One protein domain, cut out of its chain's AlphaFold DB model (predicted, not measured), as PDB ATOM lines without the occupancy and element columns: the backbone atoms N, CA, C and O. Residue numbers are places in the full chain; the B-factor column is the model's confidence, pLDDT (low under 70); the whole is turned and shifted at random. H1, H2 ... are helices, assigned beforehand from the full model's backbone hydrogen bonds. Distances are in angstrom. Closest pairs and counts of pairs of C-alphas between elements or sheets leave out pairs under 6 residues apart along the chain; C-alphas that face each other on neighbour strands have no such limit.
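What this domain is: This is residues 31 to 88 of the 109 residues of an uncharacterized protein of Volucribacter psittacicida (UniProt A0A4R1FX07). One long helix, H3, makes the longest axis, and a shorter helix, H1, meets it about halfway along at nearly a right angle, as the stem of a T. The short helix H2 packs on the first turn of H3, and the long link of residues 51 to 65 loops round on the side of H1 where H3 begins, while residues 80 to 88, of which 80 to 85 belong to H3, stick out as an arm. The printed part has 58 residues, with three named helices in the order H1, H2, H3 and no named strand; the class is all helix. The whole is only just compact, close to loose, with a radius of gyration of the C-alphas of 12.1 A, and it is elongated, spanning 41 by 21 by 15 A.

How they stand to each other: Begin with H3, residues 66 to 85, the longest helix. Look at its residues 72 to 76: with these alone it touches H1, residues 33 to 42, and the closest C-alphas are those of Leu 42 and Ala 75, 5.8 A apart. The lines of H1 and H3 are about perpendicular, at 85 degrees. Now go to residues 66 to 69 of H3: with these alone it touches H2, residues 47 to 50, and the closest C-alphas, those of Asp 50 and Gly 68, are 4.1 A apart. H1 and H2 are apart, though a tight link of 4 residues joins them. In H1 and H3 every backbone O i to N i+4 pair is within hydrogen-bond range; H2, with 4 residues, is too short for such a pair, and its one O i to N i+3 pair is not within range.

Where its parts are: Find C-alpha 66 at (80.466, -46.730, -93.575); from there the 20 residues of H3 run 28.8 A to C-alpha 85 at (70.385, -29.702, -72.702). Go back to C-alpha 33 at (77.405, -25.814, -96.936), where the 10 residues of H1 begin; they run 14.3 A to C-alpha 42. H2 covers Pro 47 to Asp 50, 5.5 A from first to last C-alpha.

The domain as a whole: The two C-alphas farthest apart are those of His 55 and Pro 87, at 41.1 A. Residues 80 to 88 stand free; without them the body of 49 residues spans 26 by 20 by 15 A, with a radius of gyration of 9.7 A. The link from H2 to H3 is long, with 15 residues, and its C-alphas lie 8 to 17 A from the mean of all C-alphas. The printed part has no cut from residue 31 to residue 88. The B-factor column holds the model's pLDDT, with a mean of 93.6 over the printed part, and no printed residue is under 70.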
ATOM      1  N   LEU A  31      71.346 -29.791 -96.447       93.44
ATOM      2  CA  LEU A  31      71.895 -28.758 -95.568       93.44
ATOM      3  C   LEU A  31      72.729 -27.729 -96.360       93.44
ATOM      4  O   LEU A  31      73.496 -28.112 -97.258       93.44
ATOM      5  N   PRO A  32      72.659 -26.435 -96.001       94.50
ATOM      6  CA  PRO A  32      73.623 -25.430 -96.429       94.50
ATOM      7  C   PRO A  32      75.069 -25.864 -96.162       94.50
ATOM      8  O   PRO A  32      75.371 -26.554 -95.187       94.50
ATOM      9  N   LEU A  33      75.997 -25.409 -97.010       92.00
ATOM     10  CA  LEU A  33      77.405 -25.814 -96.936       92.00
ATOM     11  C   LEU A  33      78.033 -25.556 -95.555       92.00
ATOM     12  O   LEU A  33      78.739 -26.419 -95.040       92.00
ATOM     13  N   LYS A  34      77.744 -24.404 -94.937       94.31
ATOM     14  CA  LYS A  34      78.269 -24.047 -93.608       94.31
ATOM     15  C   LYS A  34      77.806 -25.019 -92.518       94.31
ATOM     16  O   LYS A  34      78.599 -25.420 -91.676       94.31
ATOM     17  N   GLU A  35      76.545 -25.438 -92.557       95.06
ATOM     18  CA  GLU A  35      75.990 -26.390 -91.586       95.06
ATOM     19  C   GLU A  35      76.603 -27.781 -91.760       95.06
ATOM     20  O   GLU A  35      76.976 -28.424 -90.779       95.06
ATOM     21  N   LYS A  36      76.815 -28.215 -93.011       94.94
ATOM     22  CA  LYS A  36      77.573 -29.442 -93.293       94.94
ATOM     23  C   LYS A  36      78.984 -29.362 -92.725       94.94
ATOM     24  O   LYS A  36      79.419 -30.306 -92.075       94.94
ATOM     25  N   GLN A  37      79.689 -28.251 -92.937       94.38
ATOM     26  CA  GLN A  37      81.052 -28.063 -92.430       94.38
ATOM     27  C   GLN A  37      81.122 -28.188 -90.904       94.38
ATOM     28  O   GLN A  37      82.017 -28.866 -90.411       94.38
ATOM     29  N   ILE A  38      80.154 -27.633 -90.166       95.44
ATOM     30  CA  ILE A  38      80.074 -27.795 -88.703       95.44
ATOM     31  C   ILE A  38      79.980 -29.279 -88.324       95.44
ATOM     32  O   ILE A  38      80.732 -29.749 -87.471       95.44
ATOM     33  N   ILE A  39      79.098 -30.036 -88.986       96.38
ATOM     34  CA  ILE A  39      78.938 -31.475 -88.725       96.38
ATOM     35  C   ILE A  39      80.224 -32.240 -89.058       96.38
ATOM     36  O   ILE A  39      80.638 -33.094 -88.281       96.38
ATOM     37  N   ILE A  40      80.859 -31.940 -90.194       94.81
ATOM     38  CA  ILE A  40      82.084 -32.610 -90.658       94.81
ATOM     39  C   ILE A  40      83.242 -32.373 -89.686       94.81
ATOM     40  O   ILE A  40      83.953 -33.318 -89.343       94.81
ATOM     41  N   VAL A  41      83.409 -31.132 -89.220       95.12
ATOM     42  CA  VAL A  41      84.428 -30.770 -88.229       95.12
ATOM     43  C   VAL A  41      84.169 -31.498 -86.915       95.12
ATOM     44  O   VAL A  41      85.072 -32.146 -86.392       95.12
ATOM     45  N   LEU A  42      82.930 -31.479 -86.416       96.81
ATOM     46  CA  LEU A  42      82.573 -32.175 -85.177       96.81
ATOM     47  C   LEU A  42      82.755 -33.697 -85.284       96.81
ATOM     48  O   LEU A  42      83.138 -34.350 -84.317       96.81
ATOM     49  N   ALA A  43      82.493 -34.267 -86.459       96.56
ATOM     50  CA  ALA A  43      82.692 -35.684 -86.739       96.56
ATOM     51  C   ALA A  43      84.174 -36.077 -86.868       96.56
ATOM     52  O   ALA A  43      84.463 -37.272 -86.929       96.56
ATOM     53  N   ASN A  44      85.101 -35.109 -86.907       96.25
ATOM     54  CA  ASN A  44      86.534 -35.324 -87.112       96.25
ATOM     55  C   ASN A  44      86.810 -36.265 -88.302       96.25
ATOM     56  O   ASN A  44      87.412 -37.341 -88.167       96.25
ATOM     57  N   ILE A  45      86.259 -35.891 -89.460       95.00
ATOM     58  CA  ILE A  45      86.421 -36.635 -90.711       95.00
ATOM     59  C   ILE A  45      87.849 -36.483 -91.221       95.00
ATOM     60  O   ILE A  45      88.324 -35.374 -91.458       95.00
ATOM     61  N   LEU A  46      88.480 -37.619 -91.492       92.81
ATOM     62  CA  LEU A  46      89.758 -37.718 -92.177       92.81
ATOM     63  C   LEU A  46      89.500 -38.191 -93.615       92.81
ATOM     64  O   LEU A  46      89.103 -39.344 -93.799       92.81
ATOM     65  N   PRO A  47      89.717 -37.350 -94.650       89.38
ATOM     66  CA  PRO A  47      89.415 -37.701 -96.040       89.38
ATOM     67  C   PRO A  47      90.003 -39.040 -96.506       89.38
ATOM     68  O   PRO A  47      89.343 -39.773 -97.232       89.38
ATOM     69  N   ALA A  48      91.205 -39.390 -96.044       88.62
ATOM     70  CA  ALA A  48      91.882 -40.635 -96.409       88.62
ATOM     71  C   ALA A  48      91.220 -41.912 -95.848       88.62
ATOM     72  O   ALA A  48      91.450 -42.992 -96.380       88.62
ATOM     73  N   GLU A  49      90.420 -41.810 -94.783       91.31
ATOM     74  CA  GLU A  49      89.846 -42.969 -94.079       91.31
ATOM     75  C   GLU A  49      88.313 -43.005 -94.114       91.31
ATOM     76  O   GLU A  49      87.682 -44.066 -94.106       91.31
ATOM     77  N   ASP A  50      87.700 -41.826 -94.073       95.94
ATOM     78  CA  ASP A  50      86.273 -41.667 -93.825       95.94
ATOM     79  C   ASP A  50      85.491 -41.358 -95.107       95.94
ATOM     80  O   ASP A  50      84.264 -41.479 -95.119       95.94
ATOM     81  N   LEU A  51      86.176 -41.005 -96.199       95.06
ATOM     82  CA  LEU A  51      85.585 -40.968 -97.534       95.06
ATOM     83  C   LEU A  51      85.758 -42.316 -98.228       95.06
ATOM     84  O   LEU A  51      86.677 -43.075 -97.939       95.06
ATOM     85  N   ARG A  52      84.852 -42.618 -99.159       93.06
ATOM     86  CA  ARG A  52      84.995 -43.794-100.030       93.06
ATOM     87  C   ARG A  52      86.187 -43.645-100.962       93.06
ATOM     88  O   ARG A  52      86.873 -44.621-101.232       93.06
ATOM     89  N   GLU A  53      86.414 -42.422-101.428       90.31
ATOM     90  CA  GLU A  53      87.499 -42.070-102.331       90.31
ATOM     91  C   GLU A  53      88.101 -40.721-101.895       90.31
ATOM     92  O   GLU A  53      87.341 -39.791-101.602       90.31
ATOM     93  N   PRO A  54      89.442 -40.573-101.854       82.50
ATOM     94  CA  PRO A  54      90.090 -39.389-101.272       82.50
ATOM     95  C   PRO A  54      89.774 -38.057-101.962       82.50
ATOM     96  O   PRO A  54      89.912 -37.002-101.351       82.50
ATOM     97  N   HIS A  55      89.380 -38.086-103.237       83.00
ATOM     98  CA  HIS A  55      89.107 -36.888-104.034       83.00
ATOM     99  C   HIS A  55      87.669 -36.372-103.890       83.00
ATOM    100  O   HIS A  55      87.322 -35.332-104.455       83.00
ATOM    101  N   LEU A  56      86.807 -37.093-103.171       85.69
ATOM    102  CA  LEU A  56      85.436 -36.660-102.955       85.69
ATOM    103  C   LEU A  56      85.398 -35.454-102.016       85.69
ATOM    104  O   LEU A  56      86.142 -35.349-101.048       85.69
ATOM    105  N   THR A  57      84.457 -34.549-102.260       80.94
ATOM    106  CA  THR A  57      84.325 -33.306-101.482       80.94
ATOM    107  C   THR A  57      83.756 -33.506-100.074       80.94
ATOM    108  O   THR A  57      83.767 -32.579 -99.270       80.94
ATOM    109  N   GLY A  58      83.170 -34.677 -99.786       83.06
ATOM    110  CA  GLY A  58      82.396 -34.920 -98.561       83.06
ATOM    111  C   GLY A  58      81.043 -34.186 -98.490       83.06
ATOM    112  O   GLY A  58      80.349 -34.243 -97.487       83.06
ATOM    113  N   TYR A  59      80.587 -33.495 -99.538       87.19
ATOM    114  CA  TYR A  59      79.335 -32.717 -99.444       87.19
ATOM    115  C   TYR A  59      78.043 -33.526 -99.605       87.19
ATOM    116  O   TYR A  59      76.951 -32.964 -99.444       87.19
ATOM    117  N   GLN A  60      78.159 -34.820 -99.906       91.94
ATOM    118  CA  GLN A  60      77.052 -35.770 -99.937       91.94
ATOM    119  C   GLN A  60      77.312 -36.908 -98.951       91.94
ATOM    120  O   GLN A  60      78.442 -37.376 -98.823       91.94
ATOM    121  N   LEU A  61      76.264 -37.400 -98.289       94.38
ATOM    122  CA  LEU A  61      76.375 -38.496 -97.323       94.38
ATOM    123  C   LEU A  61      76.886 -39.795 -97.976       94.38
ATOM    124  O   LEU A  61      77.569 -40.599 -97.337       94.38
ATOM    125  N   SER A  62      76.590 -39.990 -99.262       93.25
ATOM    126  CA  SER A  62      77.068 -41.105-100.084       93.25
ATOM    127  C   SER A  62      78.572 -41.066-100.371       93.25
ATOM    128  O   SER A  62      79.135 -42.108-100.698       93.25
ATOM    129  N   HIS A  63      79.242 -39.917-100.213       95.12
ATOM    130  CA  HIS A  63      80.694 -39.811-100.395       95.12
ATOM    131  C   HIS A  63      81.481 -40.480 -99.260       95.12
ATOM    132  O   HIS A  63      82.664 -40.781 -99.416       95.12
ATOM    133  N   TYR A  64      80.835 -40.720 -98.120       96.25
ATOM    134  CA  TYR A  64      81.472 -41.267 -96.931       96.25
ATOM    135  C   TYR A  64      81.478 -42.795 -96.933       96.25
ATOM    136  O   TYR A  64      80.518 -43.455 -97.353       96.25
ATOM    137  N   SER A  65      82.573 -43.368 -96.438       96.56
ATOM    138  CA  SER A  65      82.646 -44.789 -96.111       96.56
ATOM    139  C   SER A  65      81.667 -45.105 -94.968       96.56
ATOM    140  O   SER A  65      81.229 -44.189 -94.264       96.56
ATOM    141  N   PRO A  66      81.309 -46.377 -94.721       96.62
ATOM    142  CA  PRO A  66      80.466 -46.730 -93.575       96.62
ATOM    143  C   PRO A  66      81.012 -46.197 -92.237       96.62
ATOM    144  O   PRO A  66      80.244 -45.733 -91.394       96.62
ATOM    145  N   LYS A  67      82.345 -46.175 -92.076       96.69
ATOM    146  CA  LYS A  67      83.031 -45.565 -90.926       96.69
ATOM    147  C   LYS A  67      82.745 -44.061 -90.838       96.69
ATOM    148  O   LYS A  67      82.291 -43.591 -89.795       96.69
ATOM    149  N   GLY A  68      82.941 -43.325 -91.933       97.12
ATOM    150  CA  GLY A  68      82.658 -41.888 -91.992       97.12
ATOM    151  C   GLY A  68      81.185 -41.559 -91.736       97.12
ATOM    152  O   GLY A  68      80.875 -40.650 -90.967       97.12
ATOM    153  N   GLN A  69      80.264 -42.351 -92.292       97.75
ATOM    154  CA  GLN A  69      78.827 -42.218 -92.028       97.75
ATOM    155  C   GLN A  69      78.500 -42.427 -90.542       97.75
ATOM    156  O   GLN A  69      77.709 -41.670 -89.977       97.75
ATOM    157  N   GLY A  70      79.145 -43.398 -89.887       98.00
ATOM    158  CA  GLY A  70      79.024 -43.619 -88.444       98.00
ATOM    159  C   GLY A  70      79.492 -42.421 -87.612       98.00
ATOM    160  O   GLY A  70      78.791 -42.003 -86.688       98.00
ATOM    161  N   LYS A  71      80.627 -41.808 -87.973       98.19
ATOM    162  CA  LYS A  71      81.125 -40.584 -87.321       98.19
ATOM    163  C   LYS A  71      80.157 -39.409 -87.480       98.19
ATOM    164  O   LYS A  71      79.849 -38.731 -86.501       98.19
ATOM    165  N   ILE A  72      79.615 -39.205 -88.682       97.75
ATOM    166  CA  ILE A  72      78.598 -38.171 -88.941       97.75
ATOM    167  C   ILE A  72      77.351 -38.415 -88.089       97.75
ATOM    168  O   ILE A  72      76.847 -37.490 -87.451       97.75
ATOM    169  N   ALA A  73      76.864 -39.657 -88.033       97.81
ATOM    170  CA  ALA A  73      75.704 -40.007 -87.218       97.81
ATOM    171  C   ALA A  73      75.944 -39.708 -85.728       97.81
ATOM    172  O   ALA A  73      75.064 -39.165 -85.053       97.81
ATOM    173  N   TYR A  74      77.147 -40.003 -85.224       98.00
ATOM    174  CA  TYR A  74      77.547 -39.663 -83.861       98.00
ATOM    175  C   TYR A  74      77.560 -38.146 -83.623       98.00
ATOM    176  O   TYR A  74      76.970 -37.689 -82.646       98.00
ATOM    177  N   ALA A  75      78.158 -37.365 -84.525       97.62
ATOM    178  CA  ALA A  75      78.208 -35.906 -84.422       97.62
ATOM    179  C   ALA A  75      76.805 -35.277 -84.408       97.62
ATOM    180  O   ALA A  75      76.506 -34.442 -83.558       97.62
ATOM    181  N   VAL A  76      75.902 -35.731 -85.283       96.88
ATOM    182  CA  VAL A  76      74.504 -35.270 -85.298       96.88
ATOM    183  C   VAL A  76      73.793 -35.605 -83.985       96.88
ATOM    184  O   VAL A  76      73.046 -34.781 -83.454       96.88
ATOM    185  N   ARG A  77      74.024 -36.800 -83.428       97.12
ATOM    186  CA  ARG A  77      73.480 -37.176 -82.116       97.12
ATOM    187  C   ARG A  77      74.028 -36.284 -81.002       97.12
ATOM    188  O   ARG A  77      73.256 -35.862 -80.150       97.12
ATOM    189  N   LEU A  78      75.321 -35.965 -81.028       97.44
ATOM    190  CA  LEU A  78      75.945 -35.072 -80.053       97.44
ATOM    191  C   LEU A  78      75.352 -33.659 -80.120       97.44
ATOM    192  O   LEU A  78      74.978 -33.123 -79.082       97.44
ATOM    193  N   ILE A  79      75.172 -33.099 -81.322       95.81
ATOM    194  CA  ILE A  79      74.502 -31.801 -81.517       95.81
ATOM    195  C   ILE A  79      73.103 -31.824 -80.901       95.81
ATOM    196  O   ILE A  79      72.754 -30.924 -80.146       95.81
ATOM    197  N   ARG A  80      72.310 -32.870 -81.168       94.62
ATOM    198  CA  ARG A  80      70.967 -33.008 -80.580       94.62
ATOM    199  C   ARG A  80      71.008 -33.070 -79.059       94.62
ATOM    200  O   ARG A  80      70.195 -32.419 -78.420       94.62
ATOM    201  N   ASN A  81      71.950 -33.813 -78.483       95.94
ATOM    202  CA  ASN A  81      72.104 -33.889 -77.032       95.94
ATOM    203  C   ASN A  81      72.445 -32.522 -76.427       95.94
ATOM    204  O   ASN A  81      71.861 -32.159 -75.414       95.94
ATOM    205  N   ILE A  82      73.344 -31.762 -77.063       93.38
ATOM    206  CA  ILE A  82      73.700 -30.404 -76.638       93.38
ATOM    207  C   ILE A  82      72.475 -29.489 -76.722       93.38
ATOM    208  O   ILE A  82      72.130 -28.856 -75.734       93.38
ATOM    209  N   VAL A  83      71.780 -29.458 -77.863       91.75
ATOM    210  CA  VAL A  83      70.577 -28.626 -78.056       91.75
ATOM    211  C   VAL A  83      69.491 -28.976 -77.036       91.75
ATOM    212  O   VAL A  83      68.876 -28.082 -76.470       91.75
ATOM    213  N   ASN A  84      69.291 -30.264 -76.755       93.31
ATOM    214  CA  ASN A  84      68.302 -30.727 -75.782       93.31
ATOM    215  C   ASN A  84      68.687 -30.432 -74.323       93.31
ATOM    216  O   ASN A  84      67.821 -30.513 -73.457       93.31
ATOM    217  N   ALA A  85      69.953 -30.116 -74.036       94.31
ATOM    218  CA  ALA A  85      70.385 -29.702 -72.702       94.31
ATOM    219  C   ALA A  85      69.980 -28.253 -72.382       94.31
ATOM    220  O   ALA A  85      69.896 -27.886 -71.211       94.31
ATOM    221  N   PHE A  86      69.702 -27.439 -73.404       92.19
ATOM    222  CA  PHE A  86      69.187 -26.086 -73.234       92.19
ATOM    223  C   PHE A  86      67.645 -26.075 -73.265       92.19
ATOM    224  O   PHE A  86      67.028 -26.827 -74.029       92.19
ATOM    225  N   PRO A  87      66.985 -25.213 -72.468       91.69
ATOM    226  CA  PRO A  87      65.551 -24.974 -72.579       91.69
ATOM    227  C   PRO A  87      65.154 -24.551 -73.999       91.69
ATOM    228  O   PRO A  87      65.761 -23.654 -74.576       91.69
ATOM    229  N   GLN A  88      64.084 -25.134 -74.544       88.94
ATOM    230  CA  GLN A  88      63.614 -24.834 -75.909       88.94
ATOM    231  C   GLN A  88      63.172 -23.373 -76.100       88.94
ATOM    232  O   GLN A  88      63.156 -22.873 -77.219       88.94
TER     233      GLN A  88